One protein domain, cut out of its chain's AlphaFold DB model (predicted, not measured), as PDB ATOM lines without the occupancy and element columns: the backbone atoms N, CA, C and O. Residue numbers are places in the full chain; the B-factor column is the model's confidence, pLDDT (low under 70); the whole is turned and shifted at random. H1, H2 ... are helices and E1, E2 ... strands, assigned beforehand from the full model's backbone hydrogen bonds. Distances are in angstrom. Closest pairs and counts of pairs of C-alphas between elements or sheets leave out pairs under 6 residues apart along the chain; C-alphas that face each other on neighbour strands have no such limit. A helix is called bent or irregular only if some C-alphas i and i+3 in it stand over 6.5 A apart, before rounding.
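AT A GLANCE: This is residues 16 to 115 of the 174 residues of an uncharacterized protein of Bacillus licheniformis CG-B52 (UniProt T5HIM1). A small, strongly twisted sheet of four strands, curled like part of a barrel, is made of two hairpins, E1 with E2 and E3 with E4. The short helix H3 packs on it, mainly at E4; H2 and H4 meet as a V, where H4 grazes the sheet at E2, and H1 lies far out, touching no helix. The printed part has 100 residues, with five named helices and four named strands in the order H1 H2 E1 E2 H3 E3 E4 H4 H5; the sheet runs E1 E2 E4 E3, all antiparallel. The class is mixed, helices and strands. The whole is compact, with a radius of gyration of the C-alphas of 12.8 A and spans of 35 by 31 by 26 A.

HOW THE PARTS SIT: H1, residues 16 to 30, is not on the sheet and meets H2, residues 32 to 39, only through their tight link. E1, residues 48 to 51, and E2, residues 57 to 61, form an antiparallel hairpin at 141 degrees, with N 49 and O 59 2.9 A apart. H3, residues 62 to 67, follows E2 directly and is on the sheet at a height of 8.0 A. E3, residues 78 to 80, and E4, residues 83 to 87, form an antiparallel hairpin at 148 degrees, with N 78 and O 85 2.8 A apart. The closest C-alphas of H3 and E4 are those of Ser 62 and Tyr 85, 5.1 A apart. E4 is staggered: residues 83 to 85 pair with E3, and 85 to 87 with E2, antiparallel at 138 degrees, where N 86 and O 60 are 2.8 A apart. E2, H3 and E3 form a split strand-helix-strand unit, two strands running the same way with E4 between them, and its crossover is right-handed. H4, residues 93 to 104, only grazes the sheet with residues 94 to 99. H2 and H4 touch at a steep tilt of 54 degrees, opposite ways; their closest C-alphas, of Ile 39 and Pro 94, are 4.4 A apart. H5, residues 108 to 111, is close to H4 but not clearly touching, with the C-alphas of Val 102 and Asn 108 5.8 A apart. Every O i to N i+4 pair is within hydrogen-bond range in H2 and H4, 9 of 11 in H1, and 0 of 2 in H3, where 2 of 3 O i to N i+3 pairs are; H5 is too short for an O i to N i+4 pair.

IN THESE COORDINATES: H1 begins at C-alpha 16, (98.479, 86.859, 67.143), and is 21.0 A long. H2 measures 10.5 A, E1 10.6 A, E2 13.5 A, E4 13.0 A and H4 16.3 A. H3 is irregular, with C-alphas 63 and 66 7.6 A apart. E2 begins at C-alpha 57, (102.807, 81.057, 86.891), and H5 ends at C-alpha 111, (104.740, 80.277, 77.607).

THE WHOLE: The two C-alphas farthest apart, those of Glu 18 and Asn 71, are 37.3 A apart. The printed part has no cut, and no link is long. The mean pLDDT of the printed part is 75.0; it is under 70 at residue 16 and residues 18 to 29, 51 to 55, 79 to 83 and 107 to 115.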
ATOM      1  N   ASP A  16      98.641  87.177  65.725       66.12
ATOM      2  CA  ASP A  16      98.479  86.859  67.143       66.12
ATOM      3  C   ASP A  16      97.371  85.815  67.362       66.12
ATOM      4  O   ASP A  16      97.558  84.870  68.131       66.12
ATOM      5  N   LEU A  17      96.229  85.941  66.678       70.81
ATOM      6  CA  LEU A  17      95.126  84.985  66.793       70.81
ATOM      7  C   LEU A  17      95.497  83.604  66.251       70.81
ATOM      8  O   LEU A  17      95.270  82.602  66.932       70.81
ATOM      9  N   GLU A  18      96.102  83.537  65.069       65.88
ATOM     10  CA  GLU A  18      96.540  82.284  64.450       65.88
ATOM     11  C   GLU A  18      97.519  81.528  65.356       65.88
ATOM     12  O   GLU A  18      97.304  80.357  65.684       65.88
ATOM     13  N   TYR A  19      98.537  82.231  65.861       58.47
ATOM     14  CA  TYR A  19      99.518  81.680  66.793       58.47
ATOM     15  C   TYR A  19      98.862  81.168  68.084       58.47
ATOM     16  O   TYR A  19      99.206  80.089  68.576       58.47
ATOM     17  N   VAL A  20      97.877  81.899  68.621       57.56
ATOM     18  CA  VAL A  20      97.137  81.515  69.834       57.56
ATOM     19  C   VAL A  20      96.356  80.218  69.637       57.56
ATOM     20  O   VAL A  20      96.489  79.305  70.457       57.56
ATOM     21  N   PHE A  21      95.543  80.114  68.584       59.72
ATOM     22  CA  PHE A  21      94.719  78.923  68.361       59.72
ATOM     23  C   PHE A  21      95.571  77.701  68.011       59.72
ATOM     24  O   PHE A  21      95.320  76.614  68.540       59.72
ATOM     25  N   TYR A  22      96.610  77.891  67.193       56.12
ATOM     26  CA  TYR A  22      97.516  76.820  66.789       56.12
ATOM     27  C   TYR A  22      98.293  76.241  67.978       56.12
ATOM     28  O   TYR A  22      98.334  75.023  68.173       56.12
ATOM     29  N   ILE A  23      98.847  77.101  68.836       54.62
ATOM     30  CA  ILE A  23      99.612  76.644  69.999       54.62
ATOM     31  C   ILE A  23      98.696  76.074  71.070       54.62
ATOM     32  O   ILE A  23      98.982  75.011  71.609       54.62
ATOM     33  N   LYS A  24      97.581  76.731  71.394       55.12
ATOM     34  CA  LYS A  24      96.696  76.226  72.449       55.12
ATOM     35  C   LYS A  24      96.134  74.839  72.113       55.12
ATOM     36  O   LYS A  24      96.031  74.014  73.012       55.12
ATOM     37  N   GLY A  25      95.777  74.593  70.851       52.88
ATOM     38  CA  GLY A  25      95.146  73.340  70.430       52.88
ATOM     39  C   GLY A  25      96.106  72.156  70.318       52.88
ATOM     40  O   GLY A  25      95.791  71.076  70.817       52.88
ATOM     41  N   ASN A  26      97.267  72.344  69.688       56.28
ATOM     42  CA  ASN A  26      98.159  71.224  69.375       56.28
ATOM     43  C   ASN A  26      99.182  70.986  70.486       56.28
ATOM     44  O   ASN A  26      99.280  69.884  71.018       56.28
ATOM     45  N   PHE A  27      99.863  72.044  70.926       61.41
ATOM     46  CA  PHE A  27     100.965  71.921  71.877       61.41
ATOM     47  C   PHE A  27     100.504  71.420  73.252       61.41
ATOM     48  O   PHE A  27     101.118  70.527  73.825       61.41
ATOM     49  N   LEU A  28      99.403  71.948  73.796       64.19
ATOM     50  CA  LEU A  28      98.948  71.509  75.119       64.19
ATOM     51  C   LEU A  28      98.339  70.107  75.123       64.19
ATOM     52  O   LEU A  28      98.412  69.416  76.135       64.19
ATOM     53  N   LYS A  29      97.749  69.689  74.002       67.12
ATOM     54  CA  LYS A  29      97.226  68.335  73.842       67.12
ATOM     55  C   LYS A  29      98.364  67.317  73.760       67.12
ATOM     56  O   LYS A  29      98.288  66.283  74.414       67.12
ATOM     57  N   GLU A  30      99.407  67.621  72.991       71.25
ATOM     58  CA  GLU A  30     100.596  66.772  72.840       71.25
ATOM     59  C   GLU A  30     101.379  66.639  74.152       71.25
ATOM     60  O   GLU A  30     101.848  65.556  74.480       71.25
ATOM     61  N   MET A  31     101.450  67.713  74.941       73.88
ATOM     62  CA  MET A  31     102.206  67.753  76.197       73.88
ATOM     63  C   MET A  31     101.359  67.410  77.436       73.88
ATOM     64  O   MET A  31     101.849  67.539  78.560       73.88
ATOM     65  N   ASN A  32     100.088  67.018  77.270       80.06
ATOM     66  CA  ASN A  32      99.152  66.857  78.388       80.06
ATOM     67  C   ASN A  32      99.668  65.860  79.426       80.06
ATOM     68  O   ASN A  32      99.686  66.176  80.608       80.06
ATOM     69  N   GLU A  33     100.139  64.691  78.990       84.06
ATOM     70  CA  GLU A  33     100.633  63.645  79.889       84.06
ATOM     71  C   GLU A  33     101.850  64.113  80.703       84.06
ATOM     72  O   GLU A  33     101.899  63.929  81.918       84.06
ATOM     73  N   GLU A  34     102.805  64.784  80.062       81.19
ATOM     74  CA  GLU A  34     104.018  65.265  80.725       81.19
ATOM     75  C   GLU A  34     103.716  66.384  81.729       81.19
ATOM     76  O   GLU A  34     104.255  66.400  82.842       81.19
ATOM     77  N   ILE A  35     102.808  67.300  81.373       75.56
ATOM     78  CA  ILE A  35     102.341  68.358  82.273       75.56
ATOM     79  C   ILE A  35     101.572  67.732  83.441       75.56
ATOM     80  O   ILE A  35     101.849  68.075  84.590       75.56
ATOM     81  N   SER A  36     100.661  66.797  83.160       83.38
ATOM     82  CA  SER A  36      99.874  66.040  84.138       83.38
ATOM     83  C   SER A  36     100.758  65.353  85.179       83.38
ATOM     84  O   SER A  36     100.574  65.539  86.385       83.38
ATOM     85  N   GLN A  37     101.781  64.626  84.724       83.06
ATOM     86  CA  GLN A  37     102.757  63.968  85.593       83.06
ATOM     87  C   GLN A  37     103.568  64.975  86.416       83.06
ATOM     88  O   GLN A  37     103.801  64.754  87.608       83.06
ATOM     89  N   ALA A  38     103.982  66.092  85.811       81.25
ATOM     90  CA  ALA A  38     104.738  67.121  86.513       81.25
ATOM     91  C   ALA A  38     103.913  67.754  87.645       81.25
ATOM     92  O   ALA A  38     104.408  67.901  88.763       81.25
ATOM     93  N   ILE A  39     102.657  68.115  87.384       76.88
ATOM     94  CA  ILE A  39     101.835  68.868  88.343       76.88
ATOM     95  C   ILE A  39     100.967  67.983  89.246       76.88
ATOM     96  O   ILE A  39     100.395  68.496  90.207       76.88
ATOM     97  N   GLY A  40     100.910  66.672  88.983       80.19
ATOM     98  CA  GLY A  40     100.153  65.696  89.771       80.19
ATOM     99  C   GLY A  40      98.645  65.733  89.520       80.19
ATOM    100  O   GLY A  40      97.875  65.481  90.441       80.19
ATOM    101  N   ILE A  41      98.227  66.077  88.300       78.12
ATOM    102  CA  ILE A  41      96.818  66.151  87.884       78.12
ATOM    103  C   ILE A  41      96.663  65.265  86.658       78.12
ATOM    104  O   ILE A  41      97.463  65.375  85.752       78.12
ATOM    105  N   GLU A  42      95.650  64.405  86.602       82.31
ATOM    106  CA  GLU A  42      95.532  63.385  85.545       82.31
ATOM    107  C   GLU A  42      95.299  63.968  84.133       82.31
ATOM    108  O   GLU A  42      95.827  63.450  83.154       82.31
ATOM    109  N   ASP A  43      94.591  65.098  84.021       81.75
ATOM    110  CA  ASP A  43      94.295  65.783  82.748       81.75
ATOM    111  C   ASP A  43      94.531  67.295  82.873       81.75
ATOM    112  O   ASP A  43      93.611  68.065  83.148       81.75
ATOM    113  N   ALA A  44      95.783  67.733  82.747       77.00
ATOM    114  CA  ALA A  44      96.155  69.124  82.976       77.00
ATOM    115  C   ALA A  44      95.572  70.088  81.927       77.00
ATOM    116  O   ALA A  44      95.085  71.161  82.287       77.00
ATOM    117  N   TYR A  45      95.573  69.713  80.648       74.12
ATOM    118  CA  TYR A  45      95.248  70.570  79.502       74.12
ATOM    119  C   TYR A  45      93.924  71.331  79.652       74.12
ATOM    120  O   TYR A  45      93.855  72.527  79.365       74.12
ATOM    121  N   ASN A  46      92.879  70.658  80.136       71.62
ATOM    122  CA  ASN A  46      91.552  71.258  80.291       71.62
ATOM    123  C   ASN A  46      91.344  71.950  81.645       71.62
ATOM    124  O   ASN A  46      90.334  72.632  81.837       71.62
ATOM    125  N   LYS A  47      92.266  71.747  82.592       77.12
ATOM    126  CA  LYS A  47      92.101  72.110  84.005       77.12
ATOM    127  C   LYS A  47      92.976  73.280  84.429       77.12
ATOM    128  O   LYS A  47      92.583  74.035  85.324       77.12
ATOM    129  N   VAL A  48      94.144  73.437  83.808       73.44
ATOM    130  CA  VAL A  48      95.155  74.410  84.229       73.44
ATOM    131  C   VAL A  48      95.371  75.513  83.204       73.44
ATOM    132  O   VAL A  48      95.211  75.336  82.000       73.44
ATOM    133  N   ALA A  49      95.734  76.686  83.706       70.25
ATOM    134  CA  ALA A  49      96.131  77.838  82.911       70.25
ATOM    135  C   ALA A  49      97.467  78.370  83.428       70.25
ATOM    136  O   ALA A  49      97.907  78.024  84.524       70.25
ATOM    137  N   TYR A  50      98.119  79.228  82.655       71.06
ATOM    138  CA  TYR A  50      99.359  79.868  83.070       71.06
ATOM    139  C   TYR A  50      99.430  81.309  82.568       71.06
ATOM    140  O   TYR A  50      98.865  81.637  81.526       71.06
ATOM    141  N   SER A  51     100.081  82.192  83.331       59.41
ATOM    142  CA  SER A  51     100.144  83.626  83.007       59.41
ATOM    143  C   SER A  51     101.535  84.087  82.594       59.41
ATOM    144  O   SER A  51     102.540  83.624  83.142       59.41
ATOM    145  N   ARG A  52     101.572  85.105  81.725       52.50
ATOM    146  CA  ARG A  52     102.772  85.871  81.379       52.50
ATOM    147  C   ARG A  52     103.211  86.749  82.555       52.50
ATOM    148  O   ARG A  52     102.709  87.856  82.730       52.50
ATOM    149  N   SER A  53     104.192  86.279  83.316       55.53
ATOM    150  CA  SER A  53     105.065  87.147  84.111       55.53
ATOM    151  C   SER A  53     106.519  86.923  83.670       55.53
ATOM    152  O   SER A  53     106.767  86.115  82.773       55.53
ATOM    153  N   SER A  54     107.492  87.630  84.252       60.38
ATOM    154  CA  SER A  54     108.917  87.298  84.062       60.38
ATOM    155  C   SER A  54     109.223  85.833  84.408       60.38
ATOM    156  O   SER A  54     110.209  85.280  83.937       60.38
ATOM    157  N   GLU A  55     108.345  85.207  85.193       67.75
ATOM    158  CA  GLU A  55     108.316  83.780  85.486       67.75
ATOM    159  C   GLU A  55     106.942  83.192  85.103       67.75
ATOM    160  O   GLU A  55     105.906  83.812  85.359       67.75
ATOM    161  N   PRO A  56     106.875  81.998  84.506       73.19
ATOM    162  CA  PRO A  56     105.598  81.348  84.253       73.19
ATOM    163  C   PRO A  56     104.903  81.003  85.579       73.19
ATOM    164  O   PRO A  56     105.520  80.494  86.511       73.19
ATOM    165  N   VAL A  57     103.609  81.299  85.678       76.19
ATOM    166  CA  VAL A  57     102.807  81.057  86.891       76.19
ATOM    167  C   VAL A  57     101.697  80.079  86.562       76.19
ATOM    168  O   VAL A  57     101.053  80.263  85.535       76.19
ATOM    169  N   LEU A  58     101.465  79.083  87.417       81.38
ATOM    170  CA  LEU A  58     100.432  78.064  87.231       81.38
ATOM    171  C   LEU A  58      99.115  78.446  87.924       81.38
ATOM    172  O   LEU A  58      99.103  78.937  89.056       81.38
ATOM    173  N   PHE A  59      98.001  78.136  87.270       84.06
ATOM    174  CA  PHE A  59      96.640  78.318  87.762       84.06
ATOM    175  C   PHE A  59      95.822  77.051  87.544       84.06
ATOM    176  O   PHE A  59      96.046  76.330  86.577       84.06
ATOM    177  N   ILE A  60      94.817  76.832  88.384       83.69
ATOM    178  CA  ILE A  60      93.795  75.797  88.198       83.69
ATOM    179  C   ILE A  60      92.409  76.436  88.156       83.69
ATOM    180  O   ILE A  60      92.122  77.357  88.925       83.69
ATOM    181  N   GLU A  61      91.544  75.989  87.246       84.50
ATOM    182  CA  GLU A  61      90.155  76.456  87.195       84.50
ATOM    183  C   GLU A  61      89.425  76.072  88.493       84.50
ATOM    184  O   GLU A  61      89.563  74.965  89.008       84.50
ATOM    185  N   SER A  62      88.616  76.987  89.027       84.88
ATOM    186  CA  SER A  62      87.966  76.862  90.337       84.88
ATOM    187  C   SER A  62      87.151  75.581  90.495       84.88
ATOM    188  O   SER A  62      87.096  75.034  91.592       84.88
ATOM    189  N   LYS A  63      86.521  75.090  89.422       88.12
ATOM    190  CA  LYS A  63      85.734  73.849  89.465       88.12
ATOM    191  C   LYS A  63      86.585  72.603  89.750       88.12
ATOM    192  O   LYS A  63      86.054  71.620  90.248       88.12
ATOM    193  N   PHE A  64      87.893  72.675  89.496       87.50
ATOM    194  CA  PHE A  64      88.866  71.611  89.760       87.50
ATOM    195  C   PHE A  64      89.723  71.883  91.003       87.50
ATOM    196  O   PHE A  64      90.645  71.127  91.288       87.50
ATOM    197  N   LYS A  65      89.428  72.935  91.784       87.00
ATOM    198  CA  LYS A  65      90.196  73.297  92.993       87.00
ATOM    199  C   LYS A  65      90.343  72.120  93.970       87.00
ATOM    200  O   LYS A  65      91.375  71.995  94.614       87.00
ATOM    201  N   ASN A  66      89.323  71.268  94.066       88.56
ATOM    202  CA  ASN A  66      89.305  70.127  94.984       88.56
ATOM    203  C   ASN A  66      90.221  68.970  94.551       88.56
ATOM    204  O   ASN A  66      90.406  68.035  95.323       88.56
ATOM    205  N   GLU A  67      90.789  69.015  93.342       87.56
ATOM    206  CA  GLU A  67      91.768  68.028  92.865       87.56
ATOM    207  C   GLU A  67      93.190  68.312  93.376       87.56
ATOM    208  O   GLU A  67      94.102  67.527  93.129       87.56
ATOM    209  N   VAL A  68      93.401  69.430  94.082       86.44
ATOM    210  CA  VAL A  68      94.712  69.841  94.602       86.44
ATOM    211  C   VAL A  68      94.635  70.279  96.061       86.44
ATOM    212  O   VAL A  68      93.569  70.591  96.592       86.44
ATOM    213  N   GLU A  69      95.785  70.334  96.730       88.62
ATOM    214  CA  GLU A  69      95.853  70.789  98.117       88.62
ATOM    215  C   GLU A  69      95.545  72.290  98.229       88.62
ATOM    216  O   GLU A  69      96.226  73.135  97.650       88.62
ATOM    217  N   GLU A  70      94.565  72.668  99.053       88.56
ATOM    218  CA  GLU A  70      94.215  74.083  99.255       88.56
ATOM    219  C   GLU A  70      95.402  74.915  99.785       88.56
ATOM    220  O   GLU A  70      95.566  76.097  99.461       88.56
ATOM    221  N   ASN A  71      96.297  74.280 100.546       92.12
ATOM    222  CA  ASN A  71      97.527  74.897 101.042       92.12
ATOM    223  C   ASN A  71      98.511  75.283  99.932       92.12
ATOM    224  O   ASN A  71      99.324  76.194 100.150       92.12
ATOM    225  N   ASP A  72      98.403  74.676  98.755       90.88
ATOM    226  CA  ASP A  72      99.206  74.998  97.581       90.88
ATOM    227  C   ASP A  72      98.662  76.192  96.795       90.88
ATOM    228  O   ASP A  72      99.398  76.765  95.993       90.88
ATOM    229  N   LEU A  73      97.434  76.638  97.069       91.44
ATOM    230  CA  LEU A  73      96.765  77.714  96.337       91.44
ATOM    231  C   LEU A  73      96.807  79.051  97.084       91.44
ATOM    232  O   LEU A  73      96.832  79.116  98.320       91.44
ATOM    233  N   LYS A  74      96.820  80.162  96.344       91.69
ATOM    234  CA  LYS A  74      96.535  81.488  96.910       91.69
ATOM    235  C   LYS A  74      95.067  81.560  97.340       91.69
ATOM    236  O   LYS A  74      94.206  80.914  96.761       91.69
ATOM    237  N   LYS A  75      94.786  82.357  98.377       88.62
ATOM    238  CA  LYS A  75      93.444  82.442  98.984       88.62
ATOM    239  C   LYS A  75      92.396  83.037  98.045       88.62
ATOM    240  O   LYS A  75      91.241  82.636  98.095       88.62
ATOM    241  N   HIS A  76      92.798  84.013  97.237       85.94
ATOM    242  CA  HIS A  76      91.887  84.754  96.378       85.94
ATOM    243  C   HIS A  76      91.997  84.248  94.941       85.94
ATOM    244  O   HIS A  76      93.117  84.189  94.421       85.94
ATOM    245  N   PRO A  77      90.870  83.883  94.310       80.50
ATOM    246  CA  PRO A  77      90.866  83.523  92.908       80.50
ATOM    247  C   PRO A  77      91.076  84.760  92.027       80.50
ATOM    248  O   PRO A  77      90.722  85.881  92.393       80.50
ATOM    249  N   VAL A  78      91.625  84.531  90.842       74.25
ATOM    250  CA  VAL A  78      91.676  85.482  89.733       74.25
ATOM    251  C   VAL A  78      90.501  85.172  88.811       74.25
ATOM    252  O   VAL A  78      90.347  84.035  88.365       74.25
ATOM    253  N   CYS A  79      89.660  86.167  88.542       68.25
ATOM    254  CA  CYS A  79      88.487  86.011  87.686       68.25
ATOM    255  C   CYS A  79      88.777  86.523  86.272       68.25
ATOM    256  O   CYS A  79      89.290  87.631  86.107       68.25
ATOM    257  N   THR A  80      88.397  85.738  85.266       53.59
ATOM    258  CA  THR A  80      88.535  86.070  83.844       53.59
ATOM    259  C   THR A  80      87.235  85.697  83.130       53.59
ATOM    260  O   THR A  80      87.006  84.527  82.816       53.59
ATOM    261  N   GLY A  81      86.360  86.682  82.901       64.19
ATOM    262  CA  GLY A  81      84.987  86.437  82.439       64.19
ATOM    263  C   GLY A  81      84.197  85.603  83.454       64.19
ATOM    264  O   GLY A  81      84.270  85.866  84.653       64.19
ATOM    265  N   ASP A  82      83.513  84.558  82.981       66.12
ATOM    266  CA  ASP A  82      82.712  83.645  83.819       66.12
ATOM    267  C   ASP A  82      83.547  82.580  84.549       66.12
ATOM    268  O   ASP A  82      83.013  81.724  85.258       66.12
ATOM    269  N   LYS A  83      84.871  82.587  84.360       62.09
ATOM    270  CA  LYS A  83      85.774  81.607  84.962       62.09
ATOM    271  C   LYS A  83      86.554  82.220  86.111       62.09
ATOM    272  O   LYS A  83      87.099  83.317  86.005       62.09
ATOM    273  N   ALA A  84      86.666  81.458  87.188       76.06
ATOM    274  CA  ALA A  84      87.543  81.756  88.309       76.06
ATOM    275  C   ALA A  84      88.711  80.769  88.316       76.06
ATOM    276  O   ALA A  84      88.527  79.579  88.059       76.06
ATOM    277  N   TYR A  85      89.898  81.261  88.646       80.19
ATOM    278  CA  TYR A  85      91.130  80.487  88.692       80.19
ATOM    279  C   TYR A  85      91.835  80.690  90.025       80.19
ATOM    280  O   TYR A  85      91.904  81.808  90.525       80.19
ATOM    281  N   TYR A  86      92.413  79.635  90.582       87.62
ATOM    282  CA  TYR A  86      93.296  79.741  91.738       87.62
ATOM    283  C   TYR A  86      94.743  79.650  91.285       87.62
ATOM    284  O   TYR A  86      95.139  78.689  90.631       87.62
ATOM    285  N   GLU A  87      95.537  80.654  91.645       86.19
ATOM    286  CA  GLU A  87      96.979  80.631  91.421       86.19
ATOM    287  C   GLU A  87      97.649  79.684  92.420       86.19
ATOM    288  O   GLU A  87      97.382  79.753  93.626       86.19
ATOM    289  N   PHE A  88      98.575  78.855  91.947       88.19
ATOM    290  CA  PHE A  88      99.447  78.106  92.841       88.19
ATOM    291  C   PHE A  88     100.472  79.040  93.499       88.19
ATOM    292  O   PHE A  88     101.083  79.905  92.875       88.19
ATOM    293  N   LYS A  89     100.715  78.858  94.795       91.81
ATOM    294  CA  LYS A  89     101.788  79.551  95.513       91.81
ATOM    295  C   LYS A  89     103.134  79.148  94.912       91.81
ATOM    296  O   LYS A  89     103.386  77.964  94.741       91.81
ATOM    297  N   LYS A  90     104.069  80.092  94.751       88.81
ATOM    298  CA  LYS A  90     105.430  79.803  94.238       88.81
ATOM    299  C   LYS A  90     106.140  78.636  94.941       88.81
ATOM    300  O   LYS A  90     106.933  77.926  94.334       88.81
ATOM    301  N   ARG A  91     105.866  78.450  96.237       89.94
ATOM    302  CA  ARG A  91     106.463  77.395  97.068       89.94
ATOM    303  C   ARG A  91     105.836  76.007  96.890       89.94
ATOM    304  O   ARG A  91     106.435  75.055  97.389       89.94
ATOM    305  N   SER A  92     104.665  75.910  96.260       91.19
ATOM    306  CA  SER A  92     103.918  74.661  96.124       91.19
ATOM    307  C   SER A  92     104.677  73.655  95.269       91.19
ATOM    308  O   SER A  92     105.454  74.023  94.377       91.19
ATOM    309  N   LYS A  93     104.464  72.368  95.547       88.31
ATOM    310  CA  LYS A  93     105.079  71.293  94.766       88.31
ATOM    311  C   LYS A  93     104.630  71.341  93.292       88.31
ATOM    312  O   LYS A  93     105.526  71.308  92.445       88.31
ATOM    313  N   PRO A  94     103.334  71.534  92.967       85.38
ATOM    314  CA  PRO A  94     102.886  71.648  91.578       85.38
ATOM    315  C   PRO A  94     103.529  72.816  90.823       85.38
ATOM    316  O   PRO A  94     104.005  72.633  89.706       85.38
ATOM    317  N   ASN A  95     103.638  74.003  91.436       85.50
ATOM    318  CA  ASN A  95     104.231  75.156  90.751       85.50
ATOM    319  C   ASN A  95     105.736  74.971  90.512       85.50
ATOM    320  O   ASN A  95     106.242  75.334  89.456       85.50
ATOM    321  N   LYS A  96     106.465  74.371  91.462       88.00
ATOM    322  CA  LYS A  96     107.890  74.049  91.271       88.00
ATOM    323  C   LYS A  96     108.108  73.023  90.164       88.00
ATOM    324  O   LYS A  96     109.040  73.169  89.378       88.00
ATOM    325  N   ALA A  97     107.271  71.992  90.114       85.62
ATOM    326  CA  ALA A  97     107.368  70.963  89.089       85.62
ATOM    327  C   ALA A  97     107.013  71.510  87.700       85.62
ATOM    328  O   ALA A  97     107.736  71.238  86.747       85.62
ATOM    329  N   PHE A  98     105.992  72.368  87.610       83.94
ATOM    330  CA  PHE A  98     105.676  73.123  86.402       83.94
ATOM    331  C   PHE A  98     106.857  73.984  85.936       83.94
ATOM    332  O   PHE A  98     107.284  73.854  84.795       83.94
ATOM    333  N   LEU A  99     107.449  74.801  86.812       85.00
ATOM    334  CA  LEU A  99     108.610  75.630  86.459       85.00
ATOM    335  C   LEU A  99     109.789  74.792  85.943       85.00
ATOM    336  O   LEU A  99     110.372  75.126  84.914       85.00
ATOM    337  N   LYS A 100     110.094  73.675  86.615       86.19
ATOM    338  CA  LYS A 100     111.146  72.741  86.191       86.19
ATOM    339  C   LYS A 100     110.837  72.114  84.831       86.19
ATOM    340  O   LYS A 100     111.728  71.984  84.002       86.19
ATOM    341  N   PHE A 101     109.586  71.729  84.588       82.69
ATOM    342  CA  PHE A 101     109.145  71.214  83.295       82.69
ATOM    343  C   PHE A 101     109.320  72.262  82.186       82.69
ATOM    344  O   PHE A 101     109.875  71.947  81.133       82.69
ATOM    345  N   VAL A 102     108.913  73.510  82.439       78.88
ATOM    346  CA  VAL A 102     109.064  74.624  81.493       78.88
ATOM    347  C   VAL A 102     110.531  74.887  81.161       78.88
ATOM    348  O   VAL A 102     110.866  75.139  80.003       78.88
ATOM    349  N   GLU A 103     111.406  74.816  82.160       83.25
ATOM    350  CA  GLU A 103     112.849  74.967  81.994       83.25
ATOM    351  C   GLU A 103     113.457  73.805  81.194       83.25
ATOM    352  O   GLU A 103     114.100  74.042  80.172       83.25
ATOM    353  N   ASN A 104     113.180  72.559  81.591       82.12
ATOM    354  CA  ASN A 104     113.712  71.347  80.956       82.12
ATOM    355  C   ASN A 104     113.374  71.243  79.463       82.12
ATOM    356  O   ASN A 104     114.171  70.728  78.683       82.12
ATOM    357  N   HIS A 105     112.205  71.745  79.067       73.12
ATOM    358  CA  HIS A 105     111.726  71.694  77.686       73.12
ATOM    359  C   HIS A 105     111.936  73.021  76.936       73.12
ATOM    360  O   HIS A 105     111.413  73.201  75.838       73.12
ATOM    361  N   ASN A 106     112.695  73.973  77.503       70.88
ATOM    362  CA  ASN A 106     112.935  75.306  76.927       70.88
ATOM    363  C   ASN A 106     111.648  76.078  76.562       70.88
ATOM    364  O   ASN A 106     111.638  76.947  75.684       70.88
ATOM    365  N   LEU A 107     110.551  75.809  77.273       68.56
ATOM    366  CA  LEU A 107     109.216  76.338  76.980       68.56
ATOM    367  C   LEU A 107     109.013  77.757  77.499       68.56
ATOM    368  O   LEU A 107     107.988  78.374  77.212       68.56
ATOM    369  N   ASN A 108     109.993  78.306  78.222       68.31
ATOM    370  CA  ASN A 108     109.928  79.658  78.765       68.31
ATOM    371  C   ASN A 108     109.558  80.682  77.685       68.31
ATOM    372  O   ASN A 108     108.691  81.515  77.914       68.31
ATOM    373  N   LYS A 109     110.137  80.586  76.478       57.50
ATOM    374  CA  LYS A 109     109.830  81.502  75.361       57.50
ATOM    375  C   LYS A 109     108.436  81.294  74.762       57.50
ATOM    376  O   LYS A 109     107.857  82.254  74.272       57.50
ATOM    377  N   VAL A 110     107.903  80.074  74.798       56.22
ATOM    378  CA  VAL A 110     106.568  79.734  74.274       56.22
ATOM    379  C   VAL A 110     105.495  80.206  75.253       56.22
ATOM    380  O   VAL A 110     104.554  80.892  74.869       56.22
ATOM    381  N   ILE A 111     105.688  79.934  76.543       57.50
ATOM    382  CA  ILE A 111     104.740  80.277  77.607       57.50
ATOM    383  C   ILE A 111     104.746  81.782  77.905       57.50
ATOM    384  O   ILE A 111     103.685  82.371  78.086       57.50
ATOM    385  N   THR A 112     105.906  82.449  77.865       53.16
ATOM    386  CA  THR A 112     105.971  83.924  77.976       53.16
ATOM    387  C   THR A 112     105.391  84.655  76.760       53.16
ATOM    388  O   THR A 112     105.078  85.845  76.866       53.16
ATOM    389  N   ARG A 113     105.219  83.964  75.619       46.19
ATOM    390  CA  ARG A 113     104.557  84.471  74.405       46.19
ATOM    391  C   ARG A 113     103.073  84.114  74.311       46.19
ATOM    392  O   ARG A 113     102.391  84.713  73.488       46.19
ATOM    393  N   GLN A 114     102.541  83.231  75.157       51.69
ATOM    394  CA  GLN A 114     101.093  83.091  75.339       51.69
ATOM    395  C   GLN A 114     100.599  84.267  76.190       51.69
ATOM    396  O   GLN A 114     100.849  84.358  77.391       51.69
ATOM    397  N   ASN A 115     100.046  85.277  75.522       49.47
ATOM    398  CA  ASN A 115     100.269  86.651  75.942       49.47
ATOM    399  C   ASN A 115      99.069  87.325  76.624       49.47
ATOM    400  O   ASN A 115      97.952  87.296  76.126       49.47
TER     401      ASN A 115